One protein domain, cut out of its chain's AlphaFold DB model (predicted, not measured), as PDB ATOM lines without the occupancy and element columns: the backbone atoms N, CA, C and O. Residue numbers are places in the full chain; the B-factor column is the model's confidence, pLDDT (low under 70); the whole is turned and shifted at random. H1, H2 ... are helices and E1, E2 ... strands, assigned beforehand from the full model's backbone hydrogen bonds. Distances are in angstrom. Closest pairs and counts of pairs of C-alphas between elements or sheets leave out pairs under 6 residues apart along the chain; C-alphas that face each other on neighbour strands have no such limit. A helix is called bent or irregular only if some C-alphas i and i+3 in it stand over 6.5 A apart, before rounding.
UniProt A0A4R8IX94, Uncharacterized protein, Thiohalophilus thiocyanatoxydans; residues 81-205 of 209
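This is residues 81 to 205 of the 209 residues of an uncharacterized protein of Thiohalophilus thiocyanatoxydans (UniProt A0A4R8IX94). The long helix H4 is the backbone of the model, with H1 packed side by side with it and the first arm of the bent helix H5, H5a, folding back from its far end. H5's second arm, H5b, turns across the nearer half of H4 and gathers with H2 and H3 into a small cluster, and two short strand hairpins, E1 with E2 and E3 with E4, lie toward the same end. Residues 100 to 117 form a long loop there. The printed part has 125 residues, with five named helices and four strands in the order H1 E1 E2 H2 H3 E3 E4 H4 H5; both two-stranded sheets are antiparallel and the class is mostly helix. It is compact, with a radius of gyration of the C-alphas of 15.7 A, and only just elongated, spanning 52 by 34 by 25 A.

One sheet has E1, residues 97 to 99, and E2, residues 118 to 120; the other has E3, residues 145 to 147, and E4, residues 153 to 155. H4, residues 156 to 179, is 35.0 A long, from C-alpha 156 at (117.865, 64.547, 133.262) to C-alpha 179 at (91.435, 48.024, 149.080). H1, residues 81 to 95, is 21.0 A long and begins at C-alpha 81 (97.952, 62.452, 152.672). H2 is residues 121 to 126 and H3 residues 132 to 141. H5, residues 184 to 203, was assigned as one helix by its hydrogen bonds but is bent: C-alphas 193 and 196 are 7.5 A apart. Its arms, H5a, residues 184 to 193, and H5b, residues 196 to 203, stand at a steep tilt of 65 degrees.

The hairpin E1 and E2 has N 98 and O 119 within hydrogen-bond range at 2.9 A; the hairpin E3 and E4 has N 146 and O 154 at 2.8 A. H4 touches H1 at a shallow tilt of 26 degrees, opposite ways, closest at the C-alphas of Leu 90 and Ala 163, 5.0 A. With residues 160 to 168 alone H4 touches H5b, closest at the C-alphas of Ala 167 and Lys 198, 5.5 A. H4 and H5a, a helical hairpin, only just touch, with 3 pairs of C-alphas within 8 A, closest at Leu 174 and Cys 187, 6.6 A. H2 touches H5b, closest at the C-alphas of Leu 125 and Pro 197, 4.8 A. H3 touches H5b at a steep tilt of 53 degrees, closest at the C-alphas of Glu 133 and Arg 200, 7.3 A. H1 and H5a are apart. Every O i to N i+4 pair is within hydrogen-bond range in H1, H2, H4, H5a and H5b, and 5 of 6 in H3.

The C-alphas farthest apart, those of Asp 111 and Lys 180, are 52.4 A apart. The printed part has no cut, and the one long link is E1 to E2. Mean pLDDT of the printed part is 87.9; residues 106 to 113 and 204 to 205 are under 70.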
ATOM      1  N   HIS A  81      96.875  61.493 152.475       98.00
ATOM      2  CA  HIS A  81      97.952  62.452 152.672       98.00
ATOM      3  C   HIS A  81      99.229  62.021 151.938       98.00
ATOM      4  O   HIS A  81      99.856  62.841 151.271       98.00
ATOM      5  N   THR A  82      99.596  60.739 152.009       98.06
ATOM      6  CA  THR A  82     100.746  60.192 151.276       98.06
ATOM      7  C   THR A  82     100.547  60.257 149.758       98.06
ATOM      8  O   THR A  82     101.465  60.651 149.044       98.06
ATOM      9  N   ILE A  83      99.350  59.940 149.254       98.38
ATOM     10  CA  ILE A  83      98.998  60.086 147.831       98.38
ATOM     11  C   ILE A  83      99.195  61.542 147.386       98.38
ATOM     12  O   ILE A  83      99.845  61.786 146.374       98.38
ATOM     13  N   HIS A  84      98.723  62.510 148.177       98.00
ATOM     14  CA  HIS A  84      98.899  63.940 147.899       98.00
ATOM     15  C   HIS A  84     100.368  64.382 147.924       98.00
ATOM     16  O   HIS A  84     100.774  65.271 147.176       98.00
ATOM     17  N   GLN A  85     101.191  63.781 148.785       98.25
ATOM     18  CA  GLN A  85     102.634  64.026 148.778       98.25
ATOM     19  C   GLN A  85     103.272  63.525 147.481       98.25
ATOM     20  O   GLN A  85     103.985  64.287 146.836       98.25
ATOM     21  N   PHE A  86     102.949  62.304 147.050       98.31
ATOM     22  CA  PHE A  86     103.434  61.788 145.771       98.31
ATOM     23  C   PHE A  86     102.924  62.592 144.575       98.31
ATOM     24  O   PHE A  86     103.677  62.828 143.638       98.31
ATOM     25  N   GLU A  87     101.677  63.065 144.611       98.19
ATOM     26  CA  GLU A  87     101.131  63.972 143.596       98.19
ATOM     27  C   GLU A  87     101.938  65.272 143.523       98.19
ATOM     28  O   GLU A  87     102.301  65.720 142.436       98.19
ATOM     29  N   LYS A  88     102.255  65.880 144.671       98.12
ATOM     30  CA  LYS A  88     103.101  67.079 144.728       98.12
ATOM     31  C   LYS A  88     104.497  66.822 144.183       98.12
ATOM     32  O   LYS A  88     104.977  67.635 143.396       98.12
ATOM     33  N   ASP A  89     105.118  65.717 144.573       97.06
ATOM     34  CA  ASP A  89     106.451  65.339 144.112       97.06
ATOM     35  C   ASP A  89     106.454  65.104 142.598       97.06
ATOM     36  O   ASP A  89     107.279  65.673 141.885       97.06
ATOM     37  N   LEU A  90     105.483  64.348 142.080       97.62
ATOM     38  CA  LEU A  90     105.316  64.121 140.647       97.62
ATOM     39  C   LEU A  90     105.120  65.442 139.902       97.62
ATOM     40  O   LEU A  90     105.798  65.692 138.910       97.62
ATOM     41  N   ASN A  91     104.237  66.311 140.394       97.25
ATOM     42  CA  ASN A  91     103.992  67.619 139.792       97.25
ATOM     43  C   ASN A  91     105.241  68.511 139.814       97.25
ATOM     44  O   ASN A  91     105.467  69.241 138.846       97.25
ATOM     45  N   TYR A  92     106.042  68.446 140.883       95.62
ATOM     46  CA  TYR A  92     107.318  69.147 140.992       95.62
ATOM     47  C   TYR A  92     108.303  68.644 139.937       95.62
ATOM     48  O   TYR A  92     108.740  69.439 139.106       95.62
ATOM     49  N   TYR A  93     108.582  67.339 139.885       94.69
ATOM     50  CA  TYR A  93     109.517  66.780 138.902       94.69
ATOM     51  C   TYR A  93     109.028  66.963 137.461       94.69
ATOM     52  O   TYR A  93     109.821  67.290 136.584       94.69
ATOM     53  N   ALA A  94     107.720  66.858 137.218       94.94
ATOM     54  CA  ALA A  94     107.123  67.132 135.915       94.94
ATOM     55  C   ALA A  94     107.276  68.607 135.495       94.94
ATOM     56  O   ALA A  94     107.316  68.912 134.308       94.94
ATOM     57  N   SER A  95     107.361  69.544 136.442       94.44
ATOM     58  CA  SER A  95     107.596  70.958 136.121       94.44
ATOM     59  C   SER A  95     109.053  71.281 135.778       94.44
ATOM     60  O   SER A  95     109.318  72.358 135.244       94.44
ATOM     61  N   LEU A  96     109.989  70.370 136.063       92.38
ATOM     62  CA  LEU A  96     111.401  70.582 135.766       92.38
ATOM     63  C   LEU A  96     111.666  70.477 134.264       92.38
ATOM     64  O   LEU A  96     111.038  69.703 133.540       92.38
ATOM     65  N   THR A  97     112.607  71.290 133.810       90.75
ATOM     66  CA  THR A  97     113.038  71.382 132.415       90.75
ATOM     67  C   THR A  97     114.002  70.255 132.098       90.75
ATOM     68  O   THR A  97     115.008  70.098 132.788       90.75
ATOM     69  N   VAL A  98     113.708  69.519 131.036       89.69
ATOM     70  CA  VAL A  98     114.474  68.360 130.582       89.69
ATOM     71  C   VAL A  98     114.972  68.570 129.154       89.69
ATOM     72  O   VAL A  98     114.402  69.377 128.409       89.69
ATOM     73  N   THR A  99     116.038  67.860 128.765       86.50
ATOM     74  CA  THR A  99     116.483  67.850 127.360       86.50
ATOM     75  C   THR A  99     115.378  67.320 126.458       86.50
ATOM     76  O   THR A  99     114.793  66.274 126.720       86.50
ATOM     77  N   CYS A 100     115.127  68.019 125.364       83.31
ATOM     78  CA  CYS A 100     114.263  67.538 124.304       83.31
ATOM     79  C   CYS A 100     114.764  68.159 123.008       83.31
ATOM     80  O   CYS A 100     114.472  69.321 122.737       83.31
ATOM     81  N   ASP A 101     115.620  67.433 122.289       79.88
ATOM     82  CA  ASP A 101     116.233  67.938 121.064       79.88
ATOM     83  C   ASP A 101     115.335  67.627 119.872       79.88
ATOM     84  O   ASP A 101     115.191  66.468 119.489       79.88
ATOM     85  N   SER A 102     114.757  68.675 119.288       79.75
ATOM     86  CA  SER A 102     113.930  68.589 118.084       79.75
ATOM     87  C   SER A 102     112.691  67.686 118.234       79.75
ATOM     88  O   SER A 102     112.515  66.777 117.418       79.75
ATOM     89  N   PRO A 103     111.808  67.930 119.231       82.25
ATOM     90  CA  PRO A 103     110.579  67.162 119.382       82.25
ATOM     91  C   PRO A 103     109.724  67.240 118.139       82.25
ATOM     92  O   PRO A 103     109.486  68.320 117.589       82.25
ATOM     93  N   TRP A 104     109.169  66.105 117.745       78.56
ATOM     94  CA  TRP A 104     108.143  66.119 116.730       78.56
ATOM     95  C   TRP A 104     106.869  66.745 117.302       78.56
ATOM     96  O   TRP A 104     106.370  66.326 118.339       78.56
ATOM     97  N   ILE A 105     106.334  67.767 116.636       74.62
ATOM     98  CA  ILE A 105     105.098  68.451 117.031       74.62
ATOM     99  C   ILE A 105     104.130  68.377 115.852       74.62
ATOM    100  O   ILE A 105     104.491  68.708 114.722       74.62
ATOM    101  N   TRP A 106     102.873  67.993 116.092       65.75
ATOM    102  CA  TRP A 106     101.833  68.105 115.063       65.75
ATOM    103  C   TRP A 106     101.588  69.581 114.697       65.75
ATOM    104  O   TRP A 106     101.003  70.331 115.478       65.75
ATOM    105  N   GLY A 107     101.982  69.996 113.491       60.22
ATOM    106  CA  GLY A 107     101.751  71.350 112.978       60.22
ATOM    107  C   GLY A 107     102.518  71.629 111.681       60.22
ATOM    108  O   GLY A 107     103.510  70.978 111.388       60.22
ATOM    109  N   ASN A 108     102.042  72.584 110.879       49.97
ATOM    110  CA  ASN A 108     102.541  72.861 109.519       49.97
ATOM    111  C   ASN A 108     103.891  73.612 109.450       49.97
ATOM    112  O   ASN A 108     104.312  73.964 108.350       49.97
ATOM    113  N   ASP A 109     104.544  73.885 110.582       63.56
ATOM    114  CA  ASP A 109     105.846  74.556 110.628       63.56
ATOM    115  C   ASP A 109     106.915  73.573 111.121       63.56
ATOM    116  O   ASP A 109     107.129  73.398 112.319       63.56
ATOM    117  N   LEU A 110     107.523  72.871 110.162       60.19
ATOM    118  CA  LEU A 110     108.552  71.856 110.402       60.19
ATOM    119  C   LEU A 110     109.837  72.459 110.994       60.19
ATOM    120  O   LEU A 110     110.599  71.738 111.636       60.19
ATOM    121  N   ASP A 111     110.061  73.764 110.813       65.94
ATOM    122  CA  ASP A 111     111.294  74.426 111.234       65.94
ATOM    123  C   ASP A 111     111.234  74.843 112.716       65.94
ATOM    124  O   ASP A 111     112.252  74.809 113.407       65.94
ATOM    125  N   ALA A 112     110.037  75.124 113.253       65.94
ATOM    126  CA  ALA A 112     109.847  75.550 114.644       65.94
ATOM    127  C   ALA A 112     110.245  74.487 115.689       65.94
ATOM    128  O   ALA A 112     110.628  74.829 116.808       65.94
ATOM    129  N   ALA A 113     110.171  73.201 115.333       67.12
ATOM    130  CA  ALA A 113     110.591  72.100 116.198       67.12
ATOM    131  C   ALA A 113     112.113  72.068 116.410       67.12
ATOM    132  O   ALA A 113     112.572  71.763 117.509       67.12
ATOM    133  N   SER A 114     112.891  72.429 115.384       70.25
ATOM    134  CA  SER A 114     114.362  72.352 115.410       70.25
ATOM    135  C   SER A 114     115.025  73.353 116.367       70.25
ATOM    136  O   SER A 114     116.161  73.154 116.801       70.25
ATOM    137  N   ASP A 115     114.300  74.409 116.741       77.69
ATOM    138  CA  ASP A 115     114.759  75.411 117.705       77.69
ATOM    139  C   ASP A 115     114.494  75.002 119.165       77.69
ATOM    140  O   ASP A 115     115.061  75.591 120.094       77.69
ATOM    141  N   ILE A 116     113.659  73.982 119.395       81.25
ATOM    142  CA  ILE A 116     113.318  73.503 120.735       81.25
ATOM    143  C   ILE A 116     114.363  72.481 121.175       81.25
ATOM    144  O   ILE A 116     114.541  71.434 120.558       81.25
ATOM    145  N   LYS A 117     115.048  72.805 122.273       84.25
ATOM    146  CA  LYS A 117     116.079  71.949 122.889       84.25
ATOM    147  C   LYS A 117     115.743  71.523 124.311       84.25
ATOM    148  O   LYS A 117     116.387  70.637 124.878       84.25
ATOM    149  N   GLU A 118     114.785  72.212 124.919       86.75
ATOM    150  CA  GLU A 118     114.448  72.097 126.329       86.75
ATOM    151  C   GLU A 118     112.967  72.384 126.521       86.75
ATOM    152  O   GLU A 118     112.424  73.323 125.934       86.75
ATOM    153  N   LEU A 119     112.320  71.595 127.373       89.31
ATOM    154  CA  LEU A 119     110.932  71.818 127.760       89.31
ATOM    155  C   LEU A 119     110.630  71.159 129.113       89.31
ATOM    156  O   LEU A 119     111.390  70.301 129.560       89.31
ATOM    157  N   PRO A 120     109.552  71.554 129.809       92.25
ATOM    158  CA  PRO A 120     109.152  70.898 131.048       92.25
ATOM    159  C   PRO A 120     108.755  69.443 130.799       92.25
ATOM    160  O   PRO A 120     107.976  69.187 129.877       92.25
ATOM    161  N   LEU A 121     109.195  68.516 131.656       92.94
ATOM    162  CA  LEU A 121     108.893  67.082 131.543       92.94
ATOM    163  C   LEU A 121     107.389  66.810 131.374       92.94
ATOM    164  O   LEU A 121     106.995  65.946 130.596       92.94
ATOM    165  N   ARG A 122     106.534  67.596 132.034       93.81
ATOM    166  CA  ARG A 122     105.071  67.546 131.916       93.81
ATOM    167  C   ARG A 122     104.597  67.564 130.465       93.81
ATOM    168  O   ARG A 122     103.677  66.837 130.121       93.81
ATOM    169  N   THR A 123     105.242  68.354 129.615       91.06
ATOM    170  CA  THR A 123     104.874  68.476 128.201       91.06
ATOM    171  C   THR A 123     105.066  67.148 127.468       91.06
ATOM    172  O   THR A 123     104.215  66.780 126.666       91.06
ATOM    173  N   LEU A 124     106.111  66.377 127.800       90.00
ATOM    174  CA  LEU A 124     106.302  65.011 127.285       90.00
ATOM    175  C   LEU A 124     105.267  64.035 127.856       90.00
ATOM    176  O   LEU A 124     104.830  63.116 127.171       90.00
ATOM    177  N   LEU A 125     104.872  64.215 129.117       91.88
ATOM    178  CA  LEU A 125     103.951  63.302 129.800       91.88
ATOM    179  C   LEU A 125     102.479  63.505 129.415       91.88
ATOM    180  O   LEU A 125     101.711  62.549 129.475       91.88
ATOM    181  N   GLU A 126     102.087  64.720 129.034       89.81
ATOM    182  CA  GLU A 126     100.684  65.084 128.789       89.81
ATOM    183  C   GLU A 126     100.360  65.317 127.306       89.81
ATOM    184  O   GLU A 126      99.201  65.213 126.919       89.81
ATOM    185  N   SER A 127     101.347  65.631 126.458       84.69
ATOM    186  CA  SER A 127     101.078  65.950 125.050       84.69
ATOM    187  C   SER A 127     100.887  64.701 124.196       84.69
ATOM    188  O   SER A 127     101.750  63.827 124.166       84.69
ATOM    189  N   ASP A 128      99.788  64.630 123.448       79.06
ATOM    190  CA  ASP A 128      99.546  63.573 122.454       79.06
ATOM    191  C   ASP A 128     100.251  63.834 121.118       79.06
ATOM    192  O   ASP A 128     100.331  62.953 120.264       79.06
ATOM    193  N   SER A 129     100.752  65.053 120.921       78.38
ATOM    194  CA  SER A 129     101.361  65.469 119.664       78.38
ATOM    195  C   SER A 129     102.880  65.361 119.650       78.38
ATOM    196  O   SER A 129     103.471  65.742 118.646       78.38
ATOM    197  N   ILE A 130     103.490  64.935 120.759       77.75
ATOM    198  CA  ILE A 130     104.941  64.838 120.918       77.75
ATOM    199  C   ILE A 130     105.359  63.374 120.876       77.75
ATOM    200  O   ILE A 130     104.701  62.524 121.473       77.75
ATOM    201  N   ASP A 131     106.466  63.080 120.203       81.44
ATOM    202  CA  ASP A 131     107.175  61.795 120.175       81.44
ATOM    203  C   ASP A 131     107.873  61.485 121.513       81.44
ATOM    204  O   ASP A 131     109.056  61.152 121.600       81.44
ATOM    205  N   TRP A 132     107.095  61.560 122.595       84.75
ATOM    206  CA  TRP A 132     107.541  61.396 123.974       84.75
ATOM    207  C   TRP A 132     108.309  60.088 124.201       84.75
ATOM    208  O   TRP A 132     109.207  60.053 125.039       84.75
ATOM    209  N   GLU A 133     108.000  59.022 123.458       83.75
ATOM    210  CA  GLU A 133     108.662  57.717 123.575       83.75
ATOM    211  C   GLU A 133     110.166  57.784 123.308       83.75
ATOM    212  O   GLU A 133     110.943  57.109 123.990       83.75
ATOM    213  N   GLN A 134     110.585  58.568 122.311       83.62
ATOM    214  CA  GLN A 134     111.994  58.712 121.964       83.62
ATOM    215  C   GLN A 134     112.710  59.540 123.035       83.62
ATOM    216  O   GLN A 134     113.717  59.100 123.595       83.62
ATOM    217  N   HIS A 135     112.137  60.686 123.397       84.88
ATOM    218  CA  HIS A 135     112.757  61.600 124.350       84.88
ATOM    219  C   HIS A 135     112.791  61.063 125.781       84.88
ATOM    220  O   HIS A 135     113.789  61.243 126.472       84.88
ATOM    221  N   LEU A 136     111.769  60.337 126.248       87.06
ATOM    222  CA  LEU A 136     111.824  59.725 127.583       87.06
ATOM    223  C   LEU A 136     112.945  58.677 127.691       87.06
ATOM    224  O   LEU A 136     113.562  58.563 128.749       87.06
ATOM    225  N   LYS A 137     113.258  57.949 126.607       83.69
ATOM    226  CA  LYS A 137     114.398  57.014 126.574       83.69
ATOM    227  C   LYS A 137     115.733  57.754 126.639       83.69
ATOM    228  O   LYS A 137     116.608  57.362 127.406       83.69
ATOM    229  N   GLU A 138     115.871  58.842 125.882       84.12
ATOM    230  CA  GLU A 138     117.060  59.705 125.919       84.12
ATOM    231  C   GLU A 138     117.292  60.287 127.318       84.12
ATOM    232  O   GLU A 138     118.420  60.287 127.805       84.12
ATOM    233  N   LEU A 139     116.226  60.714 128.002       85.25
ATOM    234  CA  LEU A 139     116.301  61.221 129.373       85.25
ATOM    235  C   LEU A 139     116.707  60.141 130.374       85.25
ATOM    236  O   LEU A 139     117.560  60.392 131.221       85.25
ATOM    237  N   ARG A 140     116.137  58.935 130.267       83.81
ATOM    238  CA  ARG A 140     116.482  57.788 131.124       83.81
ATOM    239  C   ARG A 140     117.972  57.451 131.058       83.81
ATOM    240  O   ARG A 140     118.572  57.149 132.090       83.81
ATOM    241  N   ASP A 141     118.553  57.481 129.863       83.25
ATOM    242  CA  ASP A 141     119.953  57.098 129.639       83.25
ATOM    243  C   ASP A 141     120.914  58.303 129.701       83.25
ATOM    244  O   ASP A 141     122.136  58.138 129.761       83.25
ATOM    245  N   GLY A 142     120.368  59.520 129.723       78.06
ATOM    246  CA  GLY A 142     121.097  60.778 129.683       78.06
ATOM    247  C   GLY A 142     121.815  61.117 130.990       78.06
ATOM    248  O   GLY A 142     121.253  61.062 132.080       78.06
ATOM    249  N   LEU A 143     123.075  61.546 130.874       78.81
ATOM    250  CA  LEU A 143     123.908  62.020 131.992       78.81
ATOM    251  C   LEU A 143     124.111  63.544 131.968       78.81
ATOM    252  O   LEU A 143     125.035  64.071 132.591       78.81
ATOM    253  N   VAL A 144     123.281  64.255 131.202       80.50
ATOM    254  CA  VAL A 144     123.372  65.708 131.052       80.50
ATOM    255  C   VAL A 144     122.967  66.363 132.367       80.50
ATOM    256  O   VAL A 144     121.859  66.162 132.860       80.50
ATOM    257  N   PHE A 145     123.882  67.149 132.932       81.75
ATOM    258  CA  PHE A 145     123.604  67.983 134.094       81.75
ATOM    259  C   PHE A 145     122.938  69.284 133.660       81.75
ATOM    260  O   PHE A 145     123.401  69.951 132.733       81.75
ATOM    261  N   ARG A 146     121.896  69.677 134.387       76.88
ATOM    262  CA  ARG A 146     121.138  70.901 134.163       76.88
ATOM    263  C   ARG A 146     121.002  71.673 135.458       76.88
ATOM    264  O   ARG A 146     120.698  71.109 136.507       76.88
ATOM    265  N   MET A 147     121.263  72.972 135.367       80.94
ATOM    266  CA  MET A 147     120.990  73.901 136.452       80.94
ATOM    267  C   MET A 147     119.559  74.398 136.295       80.94
ATOM    268  O   MET A 147     119.219  75.027 135.296       80.94
ATOM    269  N   GLN A 148     118.728  74.086 137.274       83.50
ATOM    270  CA  GLN A 148     117.332  74.469 137.305       83.50
ATOM    271  C   GLN A 148     117.189  75.952 137.687       83.50
ATOM    272  O   GLN A 148     118.119  76.575 138.201       83.50
ATOM    273  N   ALA A 149     116.006  76.531 137.465       76.19
ATOM    274  CA  ALA A 149     115.727  77.941 137.766       76.19
ATOM    275  C   ALA A 149     115.949  78.330 139.245       76.19
ATOM    276  O   ALA A 149     116.171  79.501 139.543       76.19
ATOM    277  N   ASP A 150     115.908  77.364 140.165       76.94
ATOM    278  CA  ASP A 150     116.175  77.546 141.596       76.94
ATOM    279  C   ASP A 150     117.667  77.386 141.973       76.94
ATOM    280  O   ASP A 150     118.026  77.482 143.147       76.94
ATOM    281  N   GLY A 151     118.545  77.164 140.989       79.75
ATOM    282  CA  GLY A 151     119.983  76.961 141.174       79.75
ATOM    283  C   GLY A 151     120.378  75.533 141.554       79.75
ATOM    284  O   GLY A 151     121.565  75.266 141.747       79.75
ATOM    285  N   THR A 152     119.422  74.605 141.661       84.44
ATOM    286  CA  THR A 152     119.726  73.186 141.882       84.44
ATOM    287  C   THR A 152     120.302  72.548 140.623       84.44
ATOM    288  O   THR A 152     119.976  72.939 139.504       84.44
ATOM    289  N   LEU A 153     121.189  71.569 140.801       85.81
ATOM    290  CA  LEU A 153     121.764  70.807 139.699       85.81
ATOM    291  C   LEU A 153     121.130  69.416 139.673       85.81
ATOM    292  O   LEU A 153     121.301  68.649 140.623       85.81
ATOM    293  N   PHE A 154     120.436  69.089 138.588       84.94
ATOM    294  CA  PHE A 154     119.866  67.766 138.357       84.94
ATOM    295  C   PHE A 154     120.425  67.150 137.084       84.94
ATOM    296  O   PHE A 154     120.730  67.855 136.127       84.94
ATOM    297  N   GLN A 155     120.559  65.825 137.068       89.31
ATOM    298  CA  GLN A 155     120.671  65.101 135.807       89.31
ATOM    299  C   GLN A 155     119.273  64.847 135.253       89.31
ATOM    300  O   GLN A 155     118.350  64.559 136.014       89.31
ATOM    301  N   ASP A 156     119.126  64.884 133.934       88.06
ATOM    302  CA  ASP A 156     117.865  64.547 133.262       88.06
ATOM    303  C   ASP A 156     117.310  63.180 133.690       88.06
ATOM    304  O   ASP A 156     116.128  63.051 134.024       88.06
ATOM    305  N   ARG A 157     118.190  62.178 133.794       90.31
ATOM    306  CA  ARG A 157     117.847  60.855 134.318       90.31
ATOM    307  C   ARG A 157     117.297  60.903 135.738       90.31
ATOM    308  O   ARG A 157     116.381  60.146 136.052       90.31
ATOM    309  N   ASP A 158     117.838  61.760 136.602       91.75
ATOM    310  CA  ASP A 158     117.365  61.879 137.983       91.75
ATOM    311  C   ASP A 158     115.961  62.483 138.028       91.75
ATOM    312  O   ASP A 158     115.135  62.047 138.829       91.75
ATOM    313  N   ILE A 159     115.676  63.461 137.163       92.12
ATOM    314  CA  ILE A 159     114.344  64.066 137.037       92.12
ATOM    315  C   ILE A 159     113.340  62.999 136.595       92.12
ATOM    316  O   ILE A 159     112.315  62.811 137.255       92.12
ATOM    317  N   TRP A 160     113.662  62.257 135.532       92.31
ATOM    318  CA  TRP A 160     112.841  61.150 135.044       92.31
ATOM    319  C   TRP A 160     112.619  60.082 136.123       92.31
ATOM    320  O   TRP A 160     111.477  59.720 136.408       92.31
ATOM    321  N   LEU A 161     113.688  59.618 136.778       92.94
ATOM    322  CA  LEU A 161     113.618  58.549 137.775       92.94
ATOM    323  C   LEU A 161     112.771  58.966 138.979       92.94
ATOM    324  O   LEU A 161     111.970  58.179 139.478       92.94
ATOM    325  N   LYS A 162     112.924  60.207 139.447       95.06
ATOM    326  CA  LYS A 162     112.142  60.724 140.572       95.06
ATOM    327  C   LYS A 162     110.675  60.928 140.209       95.06
ATOM    328  O   LYS A 162     109.818  60.583 141.018       95.06
ATOM    329  N   ALA A 163     110.378  61.410 139.001       96.00
ATOM    330  CA  ALA A 163     109.008  61.480 138.497       96.00
ATOM    331  C   ALA A 163     108.376  60.082 138.421       96.00
ATOM    332  O   ALA A 163     107.270  59.874 138.915       96.00
ATOM    333  N   LYS A 164     109.103  59.099 137.881       95.06
ATOM    334  CA  LYS A 164     108.658  57.705 137.805       95.06
ATOM    335  C   LYS A 164     108.370  57.116 139.185       95.06
ATOM    336  O   LYS A 164     107.273  56.614 139.410       95.06
ATOM    337  N   LEU A 165     109.312  57.230 140.124       96.19
ATOM    338  CA  LEU A 165     109.135  56.745 141.496       96.19
ATOM    339  C   LEU A 165     107.956  57.428 142.200       96.19
ATOM    340  O   LEU A 165     107.227  56.773 142.945       96.19
ATOM    341  N   ALA A 166     107.738  58.724 141.953       97.94
ATOM    342  CA  ALA A 166     106.589  59.439 142.495       97.94
ATOM    343  C   ALA A 166     105.266  58.928 141.906       97.94
ATOM    344  O   ALA A 166     104.319  58.686 142.653       97.94
ATOM    345  N   ALA A 167     105.206  58.691 140.591       97.31
ATOM    346  CA  ALA A 167     104.034  58.117 139.935       97.31
ATOM    347  C   ALA A 167     103.739  56.686 140.425       97.31
ATOM    348  O   ALA A 167     102.598  56.366 140.749       97.31
ATOM    349  N   GLU A 168     104.753  55.828 140.547       96.69
ATOM    350  CA  GLU A 168     104.598  54.479 141.109       96.69
ATOM    351  C   GLU A 168     104.127  54.525 142.566       96.69
ATOM    352  O   GLU A 168     103.172  53.841 142.936       96.69
ATOM    353  N   GLY A 169     104.755  55.374 143.385       97.50
ATOM    354  CA  GLY A 169     104.376  55.593 144.777       97.50
ATOM    355  C   GLY A 169     102.921  56.035 144.921       97.50
ATOM    356  O   GLY A 169     102.199  55.468 145.746       97.50
ATOM    357  N   LEU A 170     102.474  56.973 144.080       98.31
ATOM    358  CA  LEU A 170     101.088  57.439 144.019       98.31
ATOM    359  C   LEU A 170     100.131  56.271 143.779       98.31
ATOM    360  O   LEU A 170      99.218  56.056 144.575       98.31
ATOM    361  N   PHE A 171     100.349  55.492 142.716       97.81
ATOM    362  CA  PHE A 171      99.438  54.409 142.338       97.81
ATOM    363  C   PHE A 171      99.446  53.242 143.330       97.81
ATOM    364  O   PHE A 171      98.382  52.705 143.627       97.81
ATOM    365  N   ASN A 172     100.600  52.899 143.907       97.56
ATOM    366  CA  ASN A 172     100.688  51.860 144.936       97.56
ATOM    367  C   ASN A 172      99.860  52.233 146.178       97.56
ATOM    368  O   ASN A 172      99.118  51.412 146.715       97.56
ATOM    369  N   HIS A 173      99.944  53.489 146.630       98.19
ATOM    370  CA  HIS A 173      99.155  53.949 147.776       98.19
ATOM    371  C   HIS A 173      97.677  54.139 147.425       98.19
ATOM    372  O   HIS A 173      96.820  53.913 148.280       98.19
ATOM    373  N   LEU A 174      97.368  54.502 146.179       98.06
ATOM    374  CA  LEU A 174      95.999  54.589 145.676       98.06
ATOM    375  C   LEU A 174      95.303  53.222 145.668       98.06
ATOM    376  O   LEU A 174      94.133  53.125 146.037       98.06
ATOM    377  N   GLU A 175      96.020  52.164 145.296       97.25
ATOM    378  CA  GLU A 175      95.503  50.795 145.325       97.25
ATOM    379  C   GLU A 175      95.235  50.333 146.762       97.25
ATOM    380  O   GLU A 175      94.128  49.890 147.064       97.25
ATOM    381  N   LEU A 176      96.172  50.574 147.687       97.38
ATOM    382  CA  LEU A 176      95.960  50.315 149.118       97.38
ATOM    383  C   LEU A 176      94.769  51.104 149.691       97.38
ATOM    384  O   LEU A 176      94.008  50.585 150.511       97.38
ATOM    385  N   TYR A 177      94.594  52.361 149.273       98.06
ATOM    386  CA  TYR A 177      93.453  53.187 149.668       98.06
ATOM    387  C   TYR A 177      92.131  52.588 149.174       98.06
ATOM    388  O   TYR A 177      91.180  52.471 149.951       98.06
ATOM    389  N   ARG A 178      92.087  52.129 147.917       97.06
ATOM    390  CA  ARG A 178      90.932  51.430 147.339       97.06
ATOM    391  C   ARG A 178      90.613  50.139 148.096       97.06
ATOM    392  O   ARG A 178      89.461  49.929 148.471       97.06
ATOM    393  N   GLU A 179      91.611  49.298 148.365       96.44
ATOM    394  CA  GLU A 179      91.435  48.024 149.080       96.44
ATOM    395  C   GLU A 179      90.863  48.206 150.491       96.44
ATOM    396  O   GLU A 179      90.049  47.402 150.951       96.44
ATOM    397  N   LYS A 180      91.241  49.290 151.178       95.25
ATOM    398  CA  LYS A 180      90.727  49.627 152.514       95.25
ATOM    399  C   LYS A 180      89.327  50.253 152.514       95.25
ATOM    400  O   LYS A 180      88.827  50.603 153.584       95.25
ATOM    401  N   GLY A 181      88.681  50.361 151.354       94.31
ATOM    402  CA  GLY A 181      87.344  50.939 151.221       94.31
ATOM    403  C   GLY A 181      87.346  52.465 151.170       94.31
ATOM    404  O   GLY A 181      86.396  53.090 151.638       94.31
ATOM    405  N   GLY A 182      88.416  53.059 150.640       94.69
ATOM    406  CA  GLY A 182      88.472  54.476 150.317       94.69
ATOM    407  C   GLY A 182      87.431  54.900 149.274       94.69
ATOM    408  O   GLY A 182      86.799  54.077 148.609       94.69
ATOM    409  N   GLU A 183      87.233  56.207 149.133       96.50
ATOM    410  CA  GLU A 183      86.238  56.764 148.223       96.50
ATOM    411  C   GLU A 183      86.589  56.488 146.756       96.50
ATOM    412  O   GLU A 183      87.652  56.861 146.251       96.50
ATOM    413  N   GLN A 184      85.651  55.869 146.038       95.38
ATOM    414  CA  GLN A 184      85.839  55.492 144.638       95.38
ATOM    415  C   GLN A 184      86.061  56.707 143.723       95.38
ATOM    416  O   GLN A 184      86.897  56.648 142.825       95.38
ATOM    417  N   ALA A 185      85.377  57.824 143.987       96.75
ATOM    418  CA  ALA A 185      85.528  59.057 143.212       96.75
ATOM    419  C   ALA A 185      86.960  59.617 143.273       96.75
ATOM    420  O   ALA A 185      87.476  60.114 142.273       96.75
ATOM    421  N   VAL A 186      87.629  59.487 144.427       96.94
ATOM    422  CA  VAL A 186      89.035  59.885 144.579       96.94
ATOM    423  C   VAL A 186      89.928  58.997 143.719       96.94
ATOM    424  O   VAL A 186      90.790  59.498 143.000       96.94
ATOM    425  N   CYS A 187      89.686  57.683 143.723       97.44
ATOM    426  CA  CYS A 187      90.420  56.763 142.862       97.44
ATOM    427  C   CYS A 187      90.251  57.130 141.382       97.44
ATOM    428  O   CYS A 187      91.236  57.260 140.663       97.44
ATOM    429  N   GLU A 188      89.017  57.334 140.928       97.50
ATOM    430  CA  GLU A 188      88.718  57.688 139.536       97.50
ATOM    431  C   GLU A 188      89.382  58.997 139.100       97.50
ATOM    432  O   GLU A 188      89.912  59.064 137.990       97.50
ATOM    433  N   TYR A 189      89.416  60.007 139.975       97.50
ATOM    434  CA  TYR A 189      90.141  61.252 139.726       97.50
ATOM    435  C   TYR A 189      91.627  60.997 139.437       97.50
ATOM    436  O   TYR A 189      92.126  61.417 138.392       97.50
ATOM    437  N   TYR A 190      92.320  60.268 140.318       98.06
ATOM    438  CA  TYR A 190      93.758  60.028 140.172       98.06
ATOM    439  C   TYR A 190      94.094  59.153 138.962       98.06
ATOM    440  O   TYR A 190      95.046  59.462 138.247       98.06
ATOM    441  N   TYR A 191      93.306  58.108 138.689       96.94
ATOM    442  CA  TYR A 191      93.491  57.303 137.477       96.94
ATOM    443  C   TYR A 191      93.337  58.171 136.226       96.94
ATOM    444  O   TYR A 191      94.234  58.207 135.392       96.94
ATOM    445  N   LYS A 192      92.259  58.955 136.134       96.69
ATOM    446  CA  LYS A 192      92.024  59.824 134.977       96.69
ATOM    447  C   LYS A 192      93.134  60.859 134.769       96.69
ATOM    448  O   LYS A 192      93.463  61.161 133.628       96.69
ATOM    449  N   ALA A 193      93.667  61.427 135.847       95.50
ATOM    450  CA  ALA A 193      94.669  62.484 135.767       95.50
ATOM    451  C   ALA A 193      96.091  61.959 135.502       95.50
ATOM    452  O   ALA A 193      96.848  62.604 134.783       95.50
ATOM    453  N   TYR A 194      96.459  60.804 136.066       96.56
ATOM    454  CA  TYR A 194      97.865  60.388 136.159       96.56
ATOM    455  C   TYR A 194      98.189  59.035 135.522       96.56
ATOM    456  O   TYR A 194      99.362  58.668 135.473       96.56
ATOM    457  N   GLU A 195      97.206  58.294 135.001       95.06
ATOM    458  CA  GLU A 195      97.455  57.000 134.349       95.06
ATOM    459  C   GLU A 195      98.336  57.143 133.104       95.06
ATOM    460  O   GLU A 195      99.315  56.411 132.968       95.06
ATOM    461  N   ILE A 196      98.049  58.121 132.238       92.94
ATOM    462  CA  ILE A 196      98.857  58.375 131.036       92.94
ATOM    463  C   ILE A 196     100.302  58.755 131.419       92.94
ATOM    464  O   ILE A 196     101.212  58.044 130.988       92.94
ATOM    465  N   PRO A 197     100.553  59.778 132.268       93.56
ATOM    466  CA  PRO A 197     101.902  60.087 132.746       93.56
ATOM    467  C   PRO A 197     102.645  58.885 133.340       93.56
ATOM    468  O   PRO A 197     103.811  58.663 133.019       93.56
ATOM    469  N   LYS A 198     101.971  58.088 134.180       94.75
ATOM    470  CA  LYS A 198     102.548  56.887 134.795       94.75
ATOM    471  C   LYS A 198     102.968  55.867 133.737       94.75
ATOM    472  O   LYS A 198     104.090  55.372 133.793       94.75
ATOM    473  N   ASN A 199     102.092  55.566 132.782       92.06
ATOM    474  CA  ASN A 199     102.372  54.584 131.739       92.06
ATOM    475  C   ASN A 199     103.530  55.043 130.848       92.06
ATOM    476  O   ASN A 199     104.445  54.266 130.619       92.06
ATOM    477  N   ARG A 200     103.583  56.325 130.460       91.12
ATOM    478  CA  ARG A 200     104.706  56.871 129.676       91.12
ATOM    479  C   ARG A 200     106.048  56.752 130.409       91.12
ATOM    480  O   ARG A 200     107.054  56.371 129.813       91.12
ATOM    481  N   LEU A 201     106.062  57.032 131.715       91.88
ATOM    482  CA  LEU A 201     107.250  56.858 132.560       91.88
ATOM    483  C   LEU A 201     107.656  55.380 132.702       91.88
ATOM    484  O   LEU A 201     108.847  55.089 132.766       91.88
ATOM    485  N   ALA A 202     106.700  54.450 132.720       87.25
ATOM    486  CA  ALA A 202     106.959  53.012 132.825       87.25
ATOM    487  C   ALA A 202     107.386  52.371 131.492       87.25
ATOM    488  O   ALA A 202     108.335  51.593 131.464       87.25
ATOM    489  N   ASP A 203     106.745  52.725 130.376       77.62
ATOM    490  CA  ASP A 203     107.032  52.180 129.039       77.62
ATOM    491  C   ASP A 203     108.454  52.510 128.573       77.62
ATOM    492  O   ASP A 203     109.074  51.764 127.810       77.62
ATOM    493  N   SER A 204     109.029  53.586 129.114       61.97
ATOM    494  CA  SER A 204     110.441  53.899 128.937       61.97
ATOM    495  C   SER A 204     111.405  52.892 129.584       61.97
ATOM    496  O   SER A 204     112.601  53.055 129.404       61.97
ATOM    497  N   ASP A 205     110.959  51.823 130.260       56.78
ATOM    498  CA  ASP A 205     111.815  50.730 130.765       56.78
ATOM    499  C   ASP A 205     112.013  49.559 129.785       56.78
ATOM    500  O   ASP A 205     112.908  48.737 129.999       56.78
TER     501      ASP A 205